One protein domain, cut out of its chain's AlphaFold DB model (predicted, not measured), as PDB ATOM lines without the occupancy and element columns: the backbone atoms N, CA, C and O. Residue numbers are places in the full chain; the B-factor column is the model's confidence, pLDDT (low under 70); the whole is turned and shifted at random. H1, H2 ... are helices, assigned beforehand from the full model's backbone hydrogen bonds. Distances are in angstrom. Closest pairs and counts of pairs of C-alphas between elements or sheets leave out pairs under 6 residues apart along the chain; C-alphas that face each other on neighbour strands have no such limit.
ATOM      1  N   GLY A   2     -25.263  -2.975  28.983       71.44
ATOM      2  CA  GLY A   2     -24.114  -2.372  28.282       71.44
ATOM      3  C   GLY A   2     -24.434  -1.207  27.329       71.44
ATOM      4  O   GLY A   2     -23.746  -0.195  27.363       71.44
ATOM      5  N   SER A   3     -25.501  -1.295  26.526       75.06
ATOM      6  CA  SER A   3     -25.856  -0.249  25.545       75.06
ATOM      7  C   SER A   3     -26.266   1.082  26.187       75.06
ATOM      8  O   SER A   3     -25.893   2.140  25.694       75.06
ATOM      9  N   ALA A   4     -26.960   1.049  27.327       77.00
ATOM     10  CA  ALA A   4     -27.348   2.257  28.053       77.00
ATOM     11  C   ALA A   4     -26.129   3.063  28.541       77.00
ATOM     12  O   ALA A   4     -26.133   4.289  28.465       77.00
ATOM     13  N   LEU A   5     -25.064   2.381  28.980       81.00
ATOM     14  CA  LEU A   5     -23.807   3.028  29.368       81.00
ATOM     15  C   LEU A   5     -23.091   3.653  28.166       81.00
ATOM     16  O   LEU A   5     -22.556   4.752  28.284       81.00
ATOM     17  N   VAL A   6     -23.117   2.988  27.007       79.62
ATOM     18  CA  VAL A   6     -22.535   3.514  25.760       79.62
ATOM     19  C   VAL A   6     -23.253   4.787  25.314       79.62
ATOM     20  O   VAL A   6     -22.601   5.772  24.971       79.62
ATOM     21  N   VAL A   7     -24.585   4.799  25.380       79.94
ATOM     22  CA  VAL A   7     -25.390   5.987  25.063       79.94
ATOM     23  C   VAL A   7     -25.120   7.109  26.063       79.94
ATOM     24  O   VAL A   7     -24.867   8.238  25.650       79.94
ATOM     25  N   ALA A   8     -25.108   6.815  27.367       79.31
ATOM     26  CA  ALA A   8     -24.819   7.813  28.396       79.31
ATOM     27  C   ALA A   8     -23.423   8.431  28.220       79.31
ATOM     28  O   ALA A   8     -23.279   9.650  28.279       79.31
ATOM     29  N   PHE A   9     -22.409   7.608  27.935       81.69
ATOM     30  CA  PHE A   9     -21.062   8.082  27.628       81.69
ATOM     31  C   PHE A   9     -21.050   8.988  26.395       81.69
ATOM     32  O   PHE A   9     -20.474  10.071  26.454       81.69
ATOM     33  N   ALA A  10     -21.719   8.589  25.309       75.19
ATOM     34  CA  ALA A  10     -21.759   9.378  24.082       75.19
ATOM     35  C   ALA A  10     -22.418  10.752  24.294       75.19
ATOM     36  O   ALA A  10     -21.916  11.776  23.829       75.19
ATOM     37  N   VAL A  11     -23.515  10.788  25.055       76.88
ATOM     38  CA  VAL A  11     -24.222  12.030  25.403       76.88
ATOM     39  C   VAL A  11     -23.351  12.941  26.269       76.88
ATOM     40  O   VAL A  11     -23.239  14.129  25.975       76.88
ATOM     41  N   LEU A  12     -22.691  12.396  27.298       79.88
ATOM     42  CA  LEU A  12     -21.784  13.163  28.160       79.88
ATOM     43  C   LEU A  12     -20.600  13.740  27.379       79.88
ATOM     44  O   LEU A  12     -20.212  14.884  27.603       79.88
ATOM     45  N   ASN A  13     -20.047  12.965  26.445       74.75
ATOM     46  CA  ASN A  13     -18.910  13.382  25.633       74.75
ATOM     47  C   ASN A  13     -19.290  14.541  24.697       74.75
ATOM     48  O   ASN A  13     -18.606  15.562  24.673       74.75
ATOM     49  N   LEU A  14     -20.434  14.429  24.010       70.00
ATOM     50  CA  LEU A  14     -20.974  15.498  23.161       70.00
ATOM     51  C   LEU A  14     -21.243  16.782  23.950       70.00
ATOM     52  O   LEU A  14     -20.924  17.874  23.475       70.00
ATOM     53  N   TRP A  15     -21.799  16.648  25.155       73.38
ATOM     54  CA  TRP A  15     -22.078  17.783  26.029       73.38
ATOM     55  C   TRP A  15     -20.792  18.488  26.485       73.38
ATOM     56  O   TRP A  15     -20.717  19.713  26.437       73.38
ATOM     57  N   ALA A  16     -19.751  17.727  26.837       73.94
ATOM     58  CA  ALA A  16     -18.459  18.267  27.266       73.94
ATOM     59  C   ALA A  16     -17.702  19.016  26.155       73.94
ATOM     60  O   ALA A  16     -16.972  19.962  26.440       73.94
ATOM     61  N   THR A  17     -17.873  18.625  24.887       66.94
ATOM     62  CA  THR A  17     -17.166  19.257  23.758       66.94
ATOM     63  C   THR A  17     -17.716  20.617  23.322       66.94
ATOM     64  O   THR A  17     -17.037  21.309  22.566       66.94
ATOM     65  N   GLY A  18     -18.920  21.020  23.752       65.25
ATOM     66  CA  GLY A  18     -19.509  22.347  23.487       65.25
ATOM     67  C   GLY A  18     -19.848  22.680  22.020       65.25
ATOM     68  O   GLY A  18     -20.677  23.551  21.772       65.25
ATOM     69  N   ALA A  19     -19.267  21.973  21.046       68.00
ATOM     70  CA  ALA A  19     -19.511  22.113  19.615       68.00
ATOM     71  C   ALA A  19     -19.984  20.777  19.024       68.00
ATOM     72  O   ALA A  19     -19.209  19.831  18.871       68.00
ATOM     73  N   VAL A  20     -21.272  20.707  18.685       76.44
ATOM     74  CA  VAL A  20     -21.903  19.511  18.116       76.44
ATOM     75  C   VAL A  20     -22.011  19.660  16.604       76.44
ATOM     76  O   VAL A  20     -22.720  20.535  16.107       76.44
ATOM     77  N   PHE A  21     -21.353  18.773  15.857       86.75
ATOM     78  CA  PHE A  21     -21.463  18.742  14.402       86.75
ATOM     79  C   PHE A  21     -22.445  17.653  13.968       86.75
ATOM     80  O   PHE A  21     -22.064  16.512  13.702       86.75
ATOM     81  N   TRP A  22     -23.726  18.017  13.868       87.25
ATOM     82  CA  TRP A  22     -24.825  17.094  13.553       87.25
ATOM     83  C   TRP A  22     -24.629  16.290  12.267       87.25
ATOM     84  O   TRP A  22     -24.979  15.113  12.226       87.25
ATOM     85  N   LEU A  23     -24.021  16.893  11.240       91.94
ATOM     86  CA  LEU A  23     -23.696  16.185  10.002       91.94
ATOM     87  C   LEU A  23     -22.759  14.998  10.268       91.94
ATOM     88  O   LEU A  23     -23.025  13.888   9.820       91.94
ATOM     89  N   TRP A  24     -21.697  15.214  11.050       93.19
ATOM     90  CA  TRP A  24     -20.734  14.167  11.395       93.19
ATOM     91  C   TRP A  24     -21.343  13.101  12.303       93.19
ATOM     92  O   TRP A  24     -21.060  11.922  12.103       93.19
ATOM     93  N   ILE A  25     -22.244  13.482  13.217       89.69
ATOM     94  CA  ILE A  25     -23.050  12.521  13.990       89.69
ATOM     95  C   ILE A  25     -23.856  11.626  13.049       89.69
ATOM     96  O   ILE A  25     -23.801  10.406  13.178       89.69
ATOM     97  N   GLY A  26     -24.580  12.208  12.089       92.38
ATOM     98  CA  GLY A  26     -25.379  11.447  11.127       92.38
ATOM     99  C   GLY A  26     -24.530  10.485  10.294       92.38
ATOM    100  O   GLY A  26     -24.871   9.310  10.166       92.38
ATOM    101  N   ILE A  27     -23.382  10.951   9.790       94.75
ATOM    102  CA  ILE A  27     -22.443  10.118   9.026       94.75
ATOM    103  C   ILE A  27     -21.917   8.966   9.888       94.75
ATOM    104  O   ILE A  27     -21.912   7.818   9.439       94.75
ATOM    105  N   GLY A  28     -21.506   9.247  11.126       92.88
ATOM    106  CA  GLY A  28     -21.050   8.233  12.076       92.88
ATOM    107  C   GLY A  28     -22.127   7.196  12.363       92.88
ATOM    108  O   GLY A  28     -21.881   5.997  12.235       92.88
ATOM    109  N   PHE A  29     -23.341   7.658  12.661       94.25
ATOM    110  CA  PHE A  29     -24.499   6.811  12.932       94.25
ATOM    111  C   PHE A  29     -24.762   5.840  11.790       94.25
ATOM    112  O   PHE A  29     -24.778   4.630  12.005       94.25
ATOM    113  N   VAL A  30     -24.912   6.357  10.568       95.44
ATOM    114  CA  VAL A  30     -25.218   5.530   9.396       95.44
ATOM    115  C   VAL A  30     -24.077   4.558   9.110       95.44
ATOM    116  O   VAL A  30     -24.337   3.382   8.871       95.44
ATOM    117  N   SER A  31     -22.823   5.009   9.191       93.31
ATOM    118  CA  SER A  31     -21.653   4.168   8.906       93.31
ATOM    119  C   SER A  31     -21.562   2.978   9.861       93.31
ATOM    120  O   SER A  31     -21.393   1.843   9.421       93.31
ATOM    121  N   PHE A  32     -21.715   3.211  11.166       92.25
ATOM    122  CA  PHE A  32     -21.619   2.152  12.172       92.25
ATOM    123  C   PHE A  32     -22.867   1.272  12.217       92.25
ATOM    124  O   PHE A  32     -22.740   0.059  12.387       92.25
ATOM    125  N   ALA A  33     -24.060   1.841  12.024       92.31
ATOM    126  CA  ALA A  33     -25.288   1.061  11.903       92.31
ATOM    127  C   ALA A  33     -25.224   0.133  10.682       92.31
ATOM    128  O   ALA A  33     -25.527  -1.054  10.791       92.31
ATOM    129  N   ALA A  34     -24.745   0.637   9.540       92.19
ATOM    130  CA  ALA A  34     -24.529  -0.171   8.347       92.19
ATOM    131  C   ALA A  34     -23.475  -1.259   8.590       92.19
ATOM    132  O   ALA A  34     -23.722  -2.422   8.269       92.19
ATOM    133  N   ALA A  35     -22.337  -0.901   9.196       91.12
ATOM    134  CA  ALA A  35     -21.254  -1.827   9.523       91.12
ATOM    135  C   ALA A  35     -21.709  -2.962  10.451       91.12
ATOM    136  O   ALA A  35     -21.322  -4.106  10.238       91.12
ATOM    137  N   THR A  36     -22.540  -2.651  11.448       88.31
ATOM    138  CA  THR A  36     -22.995  -3.606  12.475       88.31
ATOM    139  C   THR A  36     -24.211  -4.416  12.027       88.31
ATOM    140  O   THR A  36     -24.384  -5.543  12.474       88.31
ATOM    141  N   GLY A  37     -25.045  -3.868  11.141       87.94
ATOM    142  CA  GLY A  37     -26.220  -4.546  10.596       87.94
ATOM    143  C   GLY A  37     -25.956  -5.152   9.211       87.94
ATOM    144  O   GLY A  37     -25.341  -6.214   9.101       87.94
ATOM    145  N   PRO A  38     -26.420  -4.506   8.127       88.19
ATOM    146  CA  PRO A  38     -26.457  -5.108   6.793       88.19
ATOM    147  C   PRO A  38     -25.078  -5.476   6.229       88.19
ATOM    148  O   PRO A  38     -24.946  -6.504   5.564       88.19
ATOM    149  N   ILE A  39     -24.032  -4.684   6.493       90.00
ATOM    150  CA  ILE A  39     -22.683  -4.985   5.991       90.00
ATOM    151  C   ILE A  39     -22.114  -6.206   6.714       90.00
ATOM    152  O   ILE A  39     -21.528  -7.066   6.054       90.00
ATOM    153  N   ALA A  40     -22.327  -6.339   8.026       87.69
ATOM    154  CA  ALA A  40     -21.924  -7.531   8.771       87.69
ATOM    155  C   ALA A  40     -22.625  -8.802   8.262       87.69
ATOM    156  O   ALA A  40     -21.991  -9.856   8.195       87.69
ATOM    157  N   ALA A  41     -23.892  -8.694   7.849       88.50
ATOM    158  CA  ALA A  41     -24.670  -9.795   7.274       88.50
ATOM    159  C   ALA A  41     -24.300 -10.131   5.812       88.50
ATOM    160  O   ALA A  41     -24.702 -11.171   5.290       88.50
ATOM    161  N   SER A  42     -23.535  -9.272   5.135       93.00
ATOM    162  CA  SER A  42     -23.120  -9.487   3.746       93.00
ATOM    163  C   SER A  42     -22.014 -10.545   3.606       93.00
ATOM    164  O   SER A  42     -21.297 -10.870   4.556       93.00
ATOM    165  N   SER A  43     -21.802 -11.038   2.381       91.69
ATOM    166  CA  SER A  43     -20.696 -11.956   2.051       91.69
ATOM    167  C   SER A  43     -19.309 -11.359   2.325       91.69
ATOM    168  O   SER A  43     -18.368 -12.078   2.663       91.69
ATOM    169  N   VAL A  44     -19.175 -10.036   2.209       91.56
ATOM    170  CA  VAL A  44     -17.937  -9.320   2.539       91.56
ATOM    171  C   VAL A  44     -17.724  -9.321   4.050       91.56
ATOM    172  O   VAL A  44     -16.648  -9.696   4.517       91.56
ATOM    173  N   GLY A  45     -18.759  -8.968   4.817       88.75
ATOM    174  CA  GLY A  45     -18.718  -8.967   6.280       88.75
ATOM    175  C   GLY A  45     -18.409 -10.348   6.855       88.75
ATOM    176  O   GLY A  45     -17.535 -10.479   7.715       88.75
ATOM    177  N   SER A  46     -19.036 -11.399   6.322       92.12
ATOM    178  CA  SER A  46     -18.793 -12.774   6.765       92.12
ATOM    179  C   SER A  46     -17.358 -13.231   6.487       92.12
ATOM    180  O   SER A  46     -16.739 -13.851   7.357       92.12
ATOM    181  N   ARG A  47     -16.781 -12.862   5.334       93.62
ATOM    182  CA  ARG A  47     -15.383 -13.162   4.987       93.62
ATOM    183  C   ARG A  47     -14.397 -12.437   5.900       93.62
ATOM    184  O   ARG A  47     -13.458 -13.064   6.390       93.62
ATOM    185  N   VAL A  48     -14.618 -11.148   6.162       92.38
ATOM    186  CA  VAL A  48     -13.787 -10.363   7.090       92.38
ATOM    187  C   VAL A  48     -13.885 -10.931   8.504       92.38
ATOM    188  O   VAL A  48     -12.863 -11.147   9.152       92.38
ATOM    189  N   GLY A  49     -15.094 -11.253   8.965       90.75
ATOM    190  CA  GLY A  49     -15.315 -11.869  10.270       90.75
ATOM    191  C   GLY A  49     -14.651 -13.241  10.397       90.75
ATOM    192  O   GLY A  49     -14.051 -13.536  11.428       90.75
ATOM    193  N   ALA A  50     -14.707 -14.075   9.356       93.56
ATOM    194  CA  ALA A  50     -14.030 -15.370   9.328       93.56
ATOM    195  C   ALA A  50     -12.503 -15.220   9.373       93.56
ATOM    196  O   ALA A  50     -11.854 -15.884  10.180       93.56
ATOM    197  N   TRP A  51     -11.938 -14.305   8.580       95.44
ATOM    198  CA  TRP A  51     -10.509 -13.985   8.613       95.44
ATOM    199  C   TRP A  51     -10.070 -13.492   9.998       95.44
ATOM    200  O   TRP A  51      -9.161 -14.065  10.598       95.44
ATOM    201  N   PHE A  52     -10.766 -12.497  10.552       92.12
ATOM    202  CA  PHE A  52     -10.449 -11.934  11.866       92.12
ATOM    203  C   PHE A  52     -10.592 -12.980  12.977       92.12
ATOM    204  O   PHE A  52      -9.829 -13.002  13.946       92.12
ATOM    205  N   ARG A  53     -11.547 -13.906  12.841       92.75
ATOM    206  CA  ARG A  53     -11.661 -15.028  13.771       92.75
ATOM    207  C   ARG A  53     -10.524 -16.039  13.614       92.75
ATOM    208  O   ARG A  53     -10.070 -16.546  14.639       92.75
ATOM    209  N   GLY A  54     -10.051 -16.281  12.392       95.00
ATOM    210  CA  GLY A  54      -9.022 -17.268  12.054       95.00
ATOM    211  C   GLY A  54      -7.593 -16.907  12.470       95.00
ATOM    212  O   GLY A  54      -6.819 -17.807  12.772       95.00
ATOM    213  N   ILE A  55      -7.238 -15.621  12.573       93.19
ATOM    214  CA  ILE A  55      -5.873 -15.177  12.948       93.19
ATOM    215  C   ILE A  55      -5.512 -15.378  14.439       93.19
ATOM    216  O   ILE A  55      -4.416 -15.019  14.869       93.19
ATOM    217  N   GLY A  56      -6.422 -15.939  15.242       92.56
ATOM    218  CA  GLY A  56      -6.216 -16.187  16.673       92.56
ATOM    219  C   GLY A  56      -6.177 -14.914  17.533       92.56
ATOM    220  O   GLY A  56      -6.250 -13.793  17.035       92.56
ATOM    221  N   TYR A  57      -6.081 -15.071  18.856       94.06
ATOM    222  CA  TYR A  57      -6.153 -13.940  19.797       94.06
ATOM    223  C   TYR A  57      -5.020 -12.920  19.609       94.06
ATOM    224  O   TYR A  57      -5.282 -11.718  19.583       94.06
ATOM    225  N   ALA A  58      -3.783 -13.390  19.417       93.12
ATOM    226  CA  ALA A  58      -2.632 -12.517  19.185       93.12
ATOM    227  C   ALA A  58      -2.761 -11.743  17.862       93.12
ATOM    228  O   ALA A  58      -2.551 -10.532  17.833       93.12
ATOM    229  N   GLY A  59      -3.193 -12.413  16.786       93.44
ATOM    230  CA  GLY A  59      -3.440 -11.760  15.501       93.44
ATOM    231  C   GLY A  59      -4.523 -10.687  15.597       93.44
ATOM    232  O   GLY A  59      -4.352  -9.596  15.061       93.44
ATOM    233  N   ARG A  60      -5.605 -10.946  16.345       95.19
ATOM    234  CA  ARG A  60      -6.658  -9.947  16.596       95.19
ATOM    235  C   ARG A  60      -6.130  -8.735  17.354       95.19
ATOM    236  O   ARG A  60      -6.447  -7.615  16.969       95.19
ATOM    237  N   ALA A  61      -5.317  -8.943  18.389       95.12
ATOM    238  CA  ALA A  61      -4.711  -7.844  19.140       95.12
ATOM    239  C   ALA A  61      -3.827  -6.969  18.238       95.12
ATOM    240  O   ALA A  61      -3.952  -5.747  18.263       95.12
ATOM    241  N   ILE A  62      -3.005  -7.587  17.383       95.88
ATOM    242  CA  ILE A  62      -2.163  -6.875  16.411       95.88
ATOM    243  C   ILE A  62      -3.018  -6.129  15.384       95.88
ATOM    244  O   ILE A  62      -2.739  -4.972  15.092       95.88
ATOM    245  N   ALA A  63      -4.073  -6.750  14.858       94.69
ATOM    246  CA  ALA A  63      -4.965  -6.111  13.896       94.69
ATOM    247  C   ALA A  63      -5.684  -4.891  14.501       94.69
ATOM    248  O   ALA A  63      -5.750  -3.842  13.862       94.69
ATOM    249  N   ILE A  64      -6.167  -4.998  15.745       94.12
ATOM    250  CA  ILE A  64      -6.779  -3.878  16.477       94.12
ATOM    251  C   ILE A  64      -5.748  -2.770  16.717       94.12
ATOM    252  O   ILE A  64      -6.027  -1.608  16.429       94.12
ATOM    253  N   ALA A  65      -4.555  -3.117  17.206       95.69
ATOM    254  CA  ALA A  65      -3.488  -2.151  17.454       95.69
ATOM    255  C   ALA A  65      -3.043  -1.450  16.160       95.69
ATOM    256  O   ALA A  65      -2.870  -0.235  16.148       95.69
ATOM    257  N   GLY A  66      -2.921  -2.194  15.059       97.00
ATOM    258  CA  GLY A  66      -2.585  -1.661  13.742       97.00
ATOM    259  C   GLY A  66      -3.654  -0.710  13.207       97.00
ATOM    260  O   GLY A  66      -3.323   0.367  12.720       97.00
ATOM    261  N   PHE A  67      -4.936  -1.056  13.361       92.25
ATOM    262  CA  PHE A  67      -6.035  -0.155  13.014       92.25
ATOM    263  C   PHE A  67      -6.001   1.128  13.853       92.25
ATOM    264  O   PHE A  67      -6.065   2.225  13.300       92.25
ATOM    265  N   ALA A  68      -5.837   1.009  15.173       91.19
ATOM    266  CA  ALA A  68      -5.747   2.159  16.068       91.19
ATOM    267  C   ALA A  68      -4.557   3.066  15.715       91.19
ATOM    268  O   ALA A  68      -4.717   4.283  15.644       91.19
ATOM    269  N   ALA A  69      -3.390   2.484  15.425       94.88
ATOM    270  CA  ALA A  69      -2.206   3.218  14.995       94.88
ATOM    271  C   ALA A  69      -2.422   3.927  13.651       94.88
ATOM    272  O   ALA A  69      -2.037   5.084  13.509       94.88
ATOM    273  N   ALA A  70      -3.076   3.275  12.685       93.75
ATOM    274  CA  ALA A  70      -3.388   3.875  11.390       93.75
ATOM    275  C   ALA A  70      -4.350   5.064  11.522       93.75
ATOM    276  O   ALA A  70      -4.125   6.110  10.908       93.75
ATOM    277  N   VAL A  71      -5.393   4.936  12.350       88.56
ATOM    278  CA  VAL A  71      -6.323   6.036  12.647       88.56
ATOM    279  C   VAL A  71      -5.593   7.177  13.345       88.56
ATOM    280  O   VAL A  71      -5.703   8.319  12.908       88.56
ATOM    281  N   TRP A  72      -4.820   6.873  14.390       90.44
ATOM    282  CA  TRP A  72      -4.047   7.869  15.127       90.44
ATOM    283  C   TRP A  72      -3.099   8.637  14.202       90.44
ATOM    284  O   TRP A  72      -3.157   9.862  14.156       90.44
ATOM    285  N   LEU A  73      -2.317   7.924  13.388       93.81
ATOM    286  CA  LEU A  73      -1.403   8.529  12.424       93.81
ATOM    287  C   LEU A  73      -2.148   9.407  11.412       93.81
ATOM    288  O   LEU A  73      -1.703  10.511  11.123       93.81
ATOM    289  N   SER A  74      -3.292   8.946  10.900       89.31
ATOM    290  CA  SER A  74      -4.099   9.718   9.946       89.31
ATOM    291  C   SER A  74      -4.583  11.032  10.557       89.31
ATOM    292  O   SER A  74      -4.488  12.077   9.920       89.31
ATOM    293  N   VAL A  75      -5.057  10.995  11.804       88.88
ATOM    294  CA  VAL A  75      -5.506  12.193  12.525       88.88
ATOM    295  C   VAL A  75      -4.337  13.139  12.798       88.88
ATOM    296  O   VAL A  75      -4.483  14.341  12.596       88.88
ATOM    297  N   SER A  76      -3.178  12.613  13.202       89.38
ATOM    298  CA  SER A  76      -1.984  13.416  13.491       89.38
ATOM    299  C   SER A  76      -1.361  14.051  12.248       89.38
ATOM    300  O   SER A  76      -0.892  15.179  12.319       89.38
ATOM    301  N   VAL A  77      -1.337  13.344  11.115       94.81
ATOM    302  CA  VAL A  77      -0.719  13.839   9.873       94.81
ATOM    303  C   VAL A  77      -1.625  14.831   9.146       94.81
ATOM    304  O   VAL A  77      -1.127  15.781   8.550       94.81
ATOM    305  N   LEU A  78      -2.943  14.618   9.176       92.25
ATOM    306  CA  LEU A  78      -3.908  15.442   8.439       92.25
ATOM    307  C   LEU A  78      -4.475  16.610   9.258       92.25
ATOM    308  O   LEU A  78      -5.335  17.323   8.748       92.25
ATOM    309  N   ASP A  79      -4.025  16.781  10.506       88.88
ATOM    310  CA  ASP A  79      -4.490  17.811  11.448       88.88
ATOM    311  C   ASP A  79      -6.026  17.911  11.499       88.88
ATOM    312  O   ASP A  79      -6.642  18.966  11.342       88.88
ATOM    313  N   VAL A  80      -6.672  16.747  11.629       85.38
ATOM    314  CA  VAL A  80      -8.133  16.660  11.549       85.38
ATOM    315  C   VAL A  80      -8.746  17.359  12.765       85.38
ATOM    316  O   VAL A  80      -8.457  16.965  13.899       85.38
ATOM    317  N   PRO A  81      -9.658  18.334  12.575       86.69
ATOM    318  CA  PRO A  81     -10.307  19.008  13.690       86.69
ATOM    319  C   PRO A  81     -11.027  18.015  14.617       86.69
ATOM    320  O   PRO A  81     -11.827  17.186  14.171       86.69
ATOM    321  N   ALA A  82     -10.783  18.130  15.925       84.06
ATOM    322  CA  ALA A  82     -11.315  17.199  16.923       84.06
ATOM    323  C   ALA A  82     -12.856  17.179  16.983       84.06
ATOM    324  O   ALA A  82     -13.447  16.127  17.210       84.06
ATOM    325  N   GLY A  83     -13.518  18.315  16.734       86.50
ATOM    326  CA  GLY A  83     -14.981  18.436  16.792       86.50
ATOM    327  C   GLY A  83     -15.723  17.464  15.857       86.50
ATOM    328  O   GLY A  83     -16.515  16.647  16.339       86.50
ATOM    329  N   PRO A  84     -15.456  17.497  14.536       88.81
ATOM    330  CA  PRO A  84     -15.915  16.496  13.574       88.81
ATOM    331  C   PRO A  84     -15.633  15.048  13.977       88.81
ATOM    332  O   PRO A  84     -16.534  14.214  13.906       88.81
ATOM    333  N   LEU A  85     -14.414  14.749  14.436       86.88
ATOM    334  CA  LEU A  85     -14.002  13.386  14.772       86.88
ATOM    335  C   LEU A  85     -14.772  12.836  15.982       86.88
ATOM    336  O   LEU A  85     -15.284  11.717  15.939       86.88
ATOM    337  N   VAL A  86     -14.906  13.638  17.040       87.50
ATOM    338  CA  VAL A  86     -15.672  13.275  18.241       87.50
ATOM    339  C   VAL A  86     -17.163  13.170  17.918       87.50
ATOM    340  O   VAL A  86     -17.824  12.226  18.348       87.50
ATOM    341  N   SER A  87     -17.698  14.078  17.099       88.50
ATOM    342  CA  SER A  87     -19.088  14.016  16.625       88.50
ATOM    343  C   SER A  87     -19.355  12.736  15.823       88.50
ATOM    344  O   SER A  87     -20.341  12.045  16.074       88.50
ATOM    345  N   PHE A  88     -18.449  12.370  14.914       91.00
ATOM    346  CA  PHE A  88     -18.515  11.124  14.149       91.00
ATOM    347  C   PHE A  88     -18.456   9.887  15.050       91.00
ATOM    348  O   PHE A  88     -19.304   9.005  14.928       91.00
ATOM    349  N   GLY A  89     -17.512   9.837  15.994       89.50
ATOM    350  CA  GLY A  89     -17.389   8.724  16.938       89.50
ATOM    351  C   GLY A  89     -18.647   8.530  17.788       89.50
ATOM    352  O   GLY A  89     -19.167   7.419  17.879       89.50
ATOM    353  N   ASN A  90     -19.193   9.616  18.345       88.69
ATOM    354  CA  ASN A  90     -20.433   9.572  19.125       88.69
ATOM    355  C   ASN A  90     -21.640   9.164  18.275       88.69
ATOM    356  O   ASN A  90     -22.438   8.335  18.709       88.69
ATOM    357  N   GLY A  91     -21.745   9.682  17.049       89.31
ATOM    358  CA  GLY A  91     -22.731   9.214  16.077       89.31
ATOM    359  C   GLY A  91     -22.634   7.710  15.850       89.31
ATOM    360  O   GLY A  91     -23.640   7.008  15.922       89.31
ATOM    361  N   GLY A  92     -21.414   7.197  15.676       91.75
ATOM    362  CA  GLY A  92     -21.148   5.771  15.531       91.75
ATOM    363  C   GLY A  92     -21.649   4.936  16.711       91.75
ATOM    364  O   GLY A  92     -22.363   3.953  16.513       91.75
ATOM    365  N   LEU A  93     -21.350   5.361  17.943       91.00
ATOM    366  CA  LEU A  93     -21.823   4.700  19.168       91.00
ATOM    367  C   LEU A  93     -23.355   4.669  19.267       91.00
ATOM    368  O   LEU A  93     -23.930   3.648  19.660       91.00
ATOM    369  N   LEU A  94     -24.022   5.761  18.883       89.38
ATOM    370  CA  LEU A  94     -25.484   5.817  18.811       89.38
ATOM    371  C   LEU A  94     -26.030   4.854  17.748       89.38
ATOM    372  O   LEU A  94     -27.004   4.154  18.011       89.38
ATOM    373  N   GLY A  95     -25.374   4.763  16.587       90.88
ATOM    374  CA  GLY A  95     -25.733   3.838  15.507       90.88
ATOM    375  C   GLY A  95     -25.671   2.374  15.935       90.88
ATOM    376  O   GLY A  95     -26.633   1.631  15.745       90.88
ATOM    377  N   VAL A  96     -24.577   1.967  16.588       91.06
ATOM    378  CA  VAL A  96     -24.446   0.611  17.157       91.06
ATOM    379  C   VAL A  96     -25.542   0.354  18.188       91.06
ATOM    380  O   VAL A  96     -26.195  -0.687  18.155       91.06
ATOM    381  N   SER A  97     -25.771   1.309  19.089       89.06
ATOM    382  CA  SER A  97     -26.772   1.173  20.152       89.06
ATOM    383  C   SER A  97     -28.186   1.011  19.593       89.06
ATOM    384  O   SER A  97     -28.949   0.196  20.108       89.06
ATOM    385  N   ALA A  98     -28.524   1.736  18.522       90.12
ATOM    386  CA  ALA A  98     -29.810   1.620  17.841       90.12
ATOM    387  C   ALA A  98     -30.012   0.229  17.224       90.12
ATOM    388  O   ALA A  98     -31.084  -0.348  17.385       90.12
ATOM    389  N   ILE A  99     -28.984  -0.337  16.580       91.62
ATOM    390  CA  ILE A  99     -29.045  -1.703  16.036       91.62
ATOM    391  C   ILE A  99     -29.230  -2.731  17.151       91.62
ATOM    392  O   ILE A  99     -30.116  -3.574  17.056       91.62
ATOM    393  N   VAL A 100     -28.456  -2.632  18.236       89.56
ATOM    394  CA  VAL A 100     -28.579  -3.545  19.387       89.56
ATOM    395  C   VAL A 100     -29.976  -3.477  20.001       89.56
ATOM    396  O   VAL A 100     -30.550  -4.507  20.343       89.56
ATOM    397  N   PHE A 101     -30.534  -2.274  20.141       88.50
ATOM    398  CA  PHE A 101     -31.885  -2.094  20.663       88.50
ATOM    399  C   PHE A 101     -32.948  -2.686  19.729       88.50
ATOM    400  O   PHE A 101     -33.861  -3.372  20.187       88.50
ATOM    401  N   LEU A 102     -32.820  -2.449  18.423       89.75
ATOM    402  CA  LEU A 102     -33.749  -2.964  17.422       89.75
ATOM    403  C   LEU A 102     -33.754  -4.496  17.398       89.75
ATOM    404  O   LEU A 102     -34.828  -5.093  17.380       89.75
ATOM    405  N   GLU A 103     -32.579  -5.121  17.470       87.69
ATOM    406  CA  GLU A 103     -32.463  -6.579  17.480       87.69
ATOM    407  C   GLU A 103     -33.043  -7.187  18.763       87.69
ATOM    408  O   GLU A 103     -33.864  -8.097  18.693       87.69
ATOM    409  N   ALA A 104     -32.749  -6.597  19.926       88.00
ATOM    410  CA  ALA A 104     -33.343  -7.023  21.195       88.00
ATOM    411  C   ALA A 104     -34.882  -6.920  21.197       88.00
ATOM    412  O   ALA A 104     -35.570  -7.736  21.807       88.00
ATOM    413  N   THR A 105     -35.439  -5.918  20.508       90.06
ATOM    414  CA  THR A 105     -36.898  -5.763  20.389       90.06
ATOM    415  C   THR A 105     -37.491  -6.833  19.469       90.06
ATOM    416  O   THR A 105     -38.548  -7.380  19.777       90.06
ATOM    417  N   ARG A 106     -36.822  -7.173  18.359       88.94
ATOM    418  CA  ARG A 106     -37.276  -8.232  17.443       88.94
ATOM    419  C   ARG A 106     -37.356  -9.586  18.135       88.94
ATOM    420  O   ARG A 106     -38.402 -10.223  18.064       88.94
ATOM    421  N   GLU A 107     -36.320  -9.953  18.884       87.12
ATOM    422  CA  GLU A 107     -36.300 -11.197  19.665       87.12
ATOM    423  C   GLU A 107     -37.476 -11.278  20.653       87.12
ATOM    424  O   GLU A 107     -38.053 -12.343  20.846       87.12
ATOM    425  N   SER A 108     -37.890 -10.153  21.247       81.19
ATOM    426  CA  SER A 108     -39.017 -10.132  22.191       81.19
ATOM    427  C   SER A 108     -40.397 -10.332  21.549       81.19
ATOM    428  O   SER A 108     -41.327 -10.746  22.238       81.19
ATOM    429  N   LEU A 109     -40.539 -10.050  20.249       79.19
ATOM    430  CA  LEU A 109     -41.804 -10.175  19.516       79.19
ATOM    431  C   LEU A 109     -42.008 -11.569  18.910       79.19
ATOM    432  O   LEU A 109     -43.146 -11.961  18.702       79.19
ATOM    433  N   GLU A 110     -40.936 -12.315  18.637       75.62
ATOM    434  CA  GLU A 110     -41.012 -13.682  18.090       75.62
ATOM    435  C   GLU A 110     -41.331 -14.750  19.155       75.62
ATOM    436  O   GLU A 110     -41.638 -15.893  18.821       75.62
ATOM    437  N   VAL A 111     -41.260 -14.390  20.439       64.94
ATOM    438  CA  VAL A 111     -41.525 -15.287  21.580       64.94
ATOM    439  C   VAL A 111     -43.006 -15.260  22.016       64.94
ATOM    440  O   VAL A 111     -43.403 -16.053  22.871       64.94
TER     441      VAL A 111
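Overview. This is residues 2 to 111 of the 112 residues of an uncharacterized protein of Natronococcus occultus SP4 (UniProt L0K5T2). An open, hollow frame of helices: the long helix H6 lies between H1 and H2, while H4 and H5 swing away from this three-helix layer, H5 running along the far side of an empty middle. H3 and H4 make one end of the frame and the link of residues 79 to 81 the other, and residues 104 to 111, of which 104 to 109 belong to H6, stick out. The printed part has 110 residues with six named helices, H1 to H6 in order along the chain, and no named strand, an all-helix class. It is only just loose, close to compact, with a radius of gyration of the C-alphas of 16.1 A and spans of 43 by 36 by 22 A.

Along the chain. The longest helix, H6, holds residues 82 to 109 and measures 41.1 A from first to last C-alpha, from (-11.315, 17.199, 16.923) to (-41.804, -10.175, 19.516). H1 holds residues 2 to 17, 23.2 A, and begins at C-alpha 2, (-24.114, -2.372, 28.282). H2 holds residues 22 to 36, 20.8 A. H3 is short, residues 38 to 41. H4 holds residues 43 to 54, 16.3 A, and H5 residues 56 to 78, 32.8 A.

Arrangement. H6 touches H2 at a steep tilt of 46 degrees, the same way, with the C-alphas of Ile 25 and Gly 91 closest at 3.9 A. H6 also touches H1, at a shallow tilt of 24 degrees, opposite ways; the closest C-alphas, those of Ala 10 and Asn 90, are 5.1 A apart. H1 and H2 are apart. H3 is close to but not clearly touching H2, with the C-alphas of Ala 34 and Ala 40 closest at 7.8 A, and likewise H4, with those of Ile 39 and Gly 45 closest at 5.6 A. H4 and H5 only just touch, with 3 pairs of C-alphas within 8 A, and only at the corner by their link; the closest C-alphas, those of Phe 52 and Arg 60, are 6.4 A apart, and the tilt is steep at 63 degrees, opposite ways. H5 is apart from H1, H2, H3 and H6. H2 and H4 are only just apart, their closest C-alphas 8.2 A from each other. In H1, H2, H4, H5 and H6 every O i to N i+4 pair is within hydrogen-bond range; H3 is too short for such a pair.

Size, cuts and confidence. The C-alphas farthest apart, those of Val 77 and Val 111, are 51.5 A apart. The printed part has no cut, and the five links between helices are tight. Residues 65 to 74 of H5 stand free, as do residues 76 to 81, of which 76 to 78 belong to H5, and residues 104 to 111. The mean pLDDT of the printed part is 87.7, and residues 17 to 19 and residue 111 are under 70.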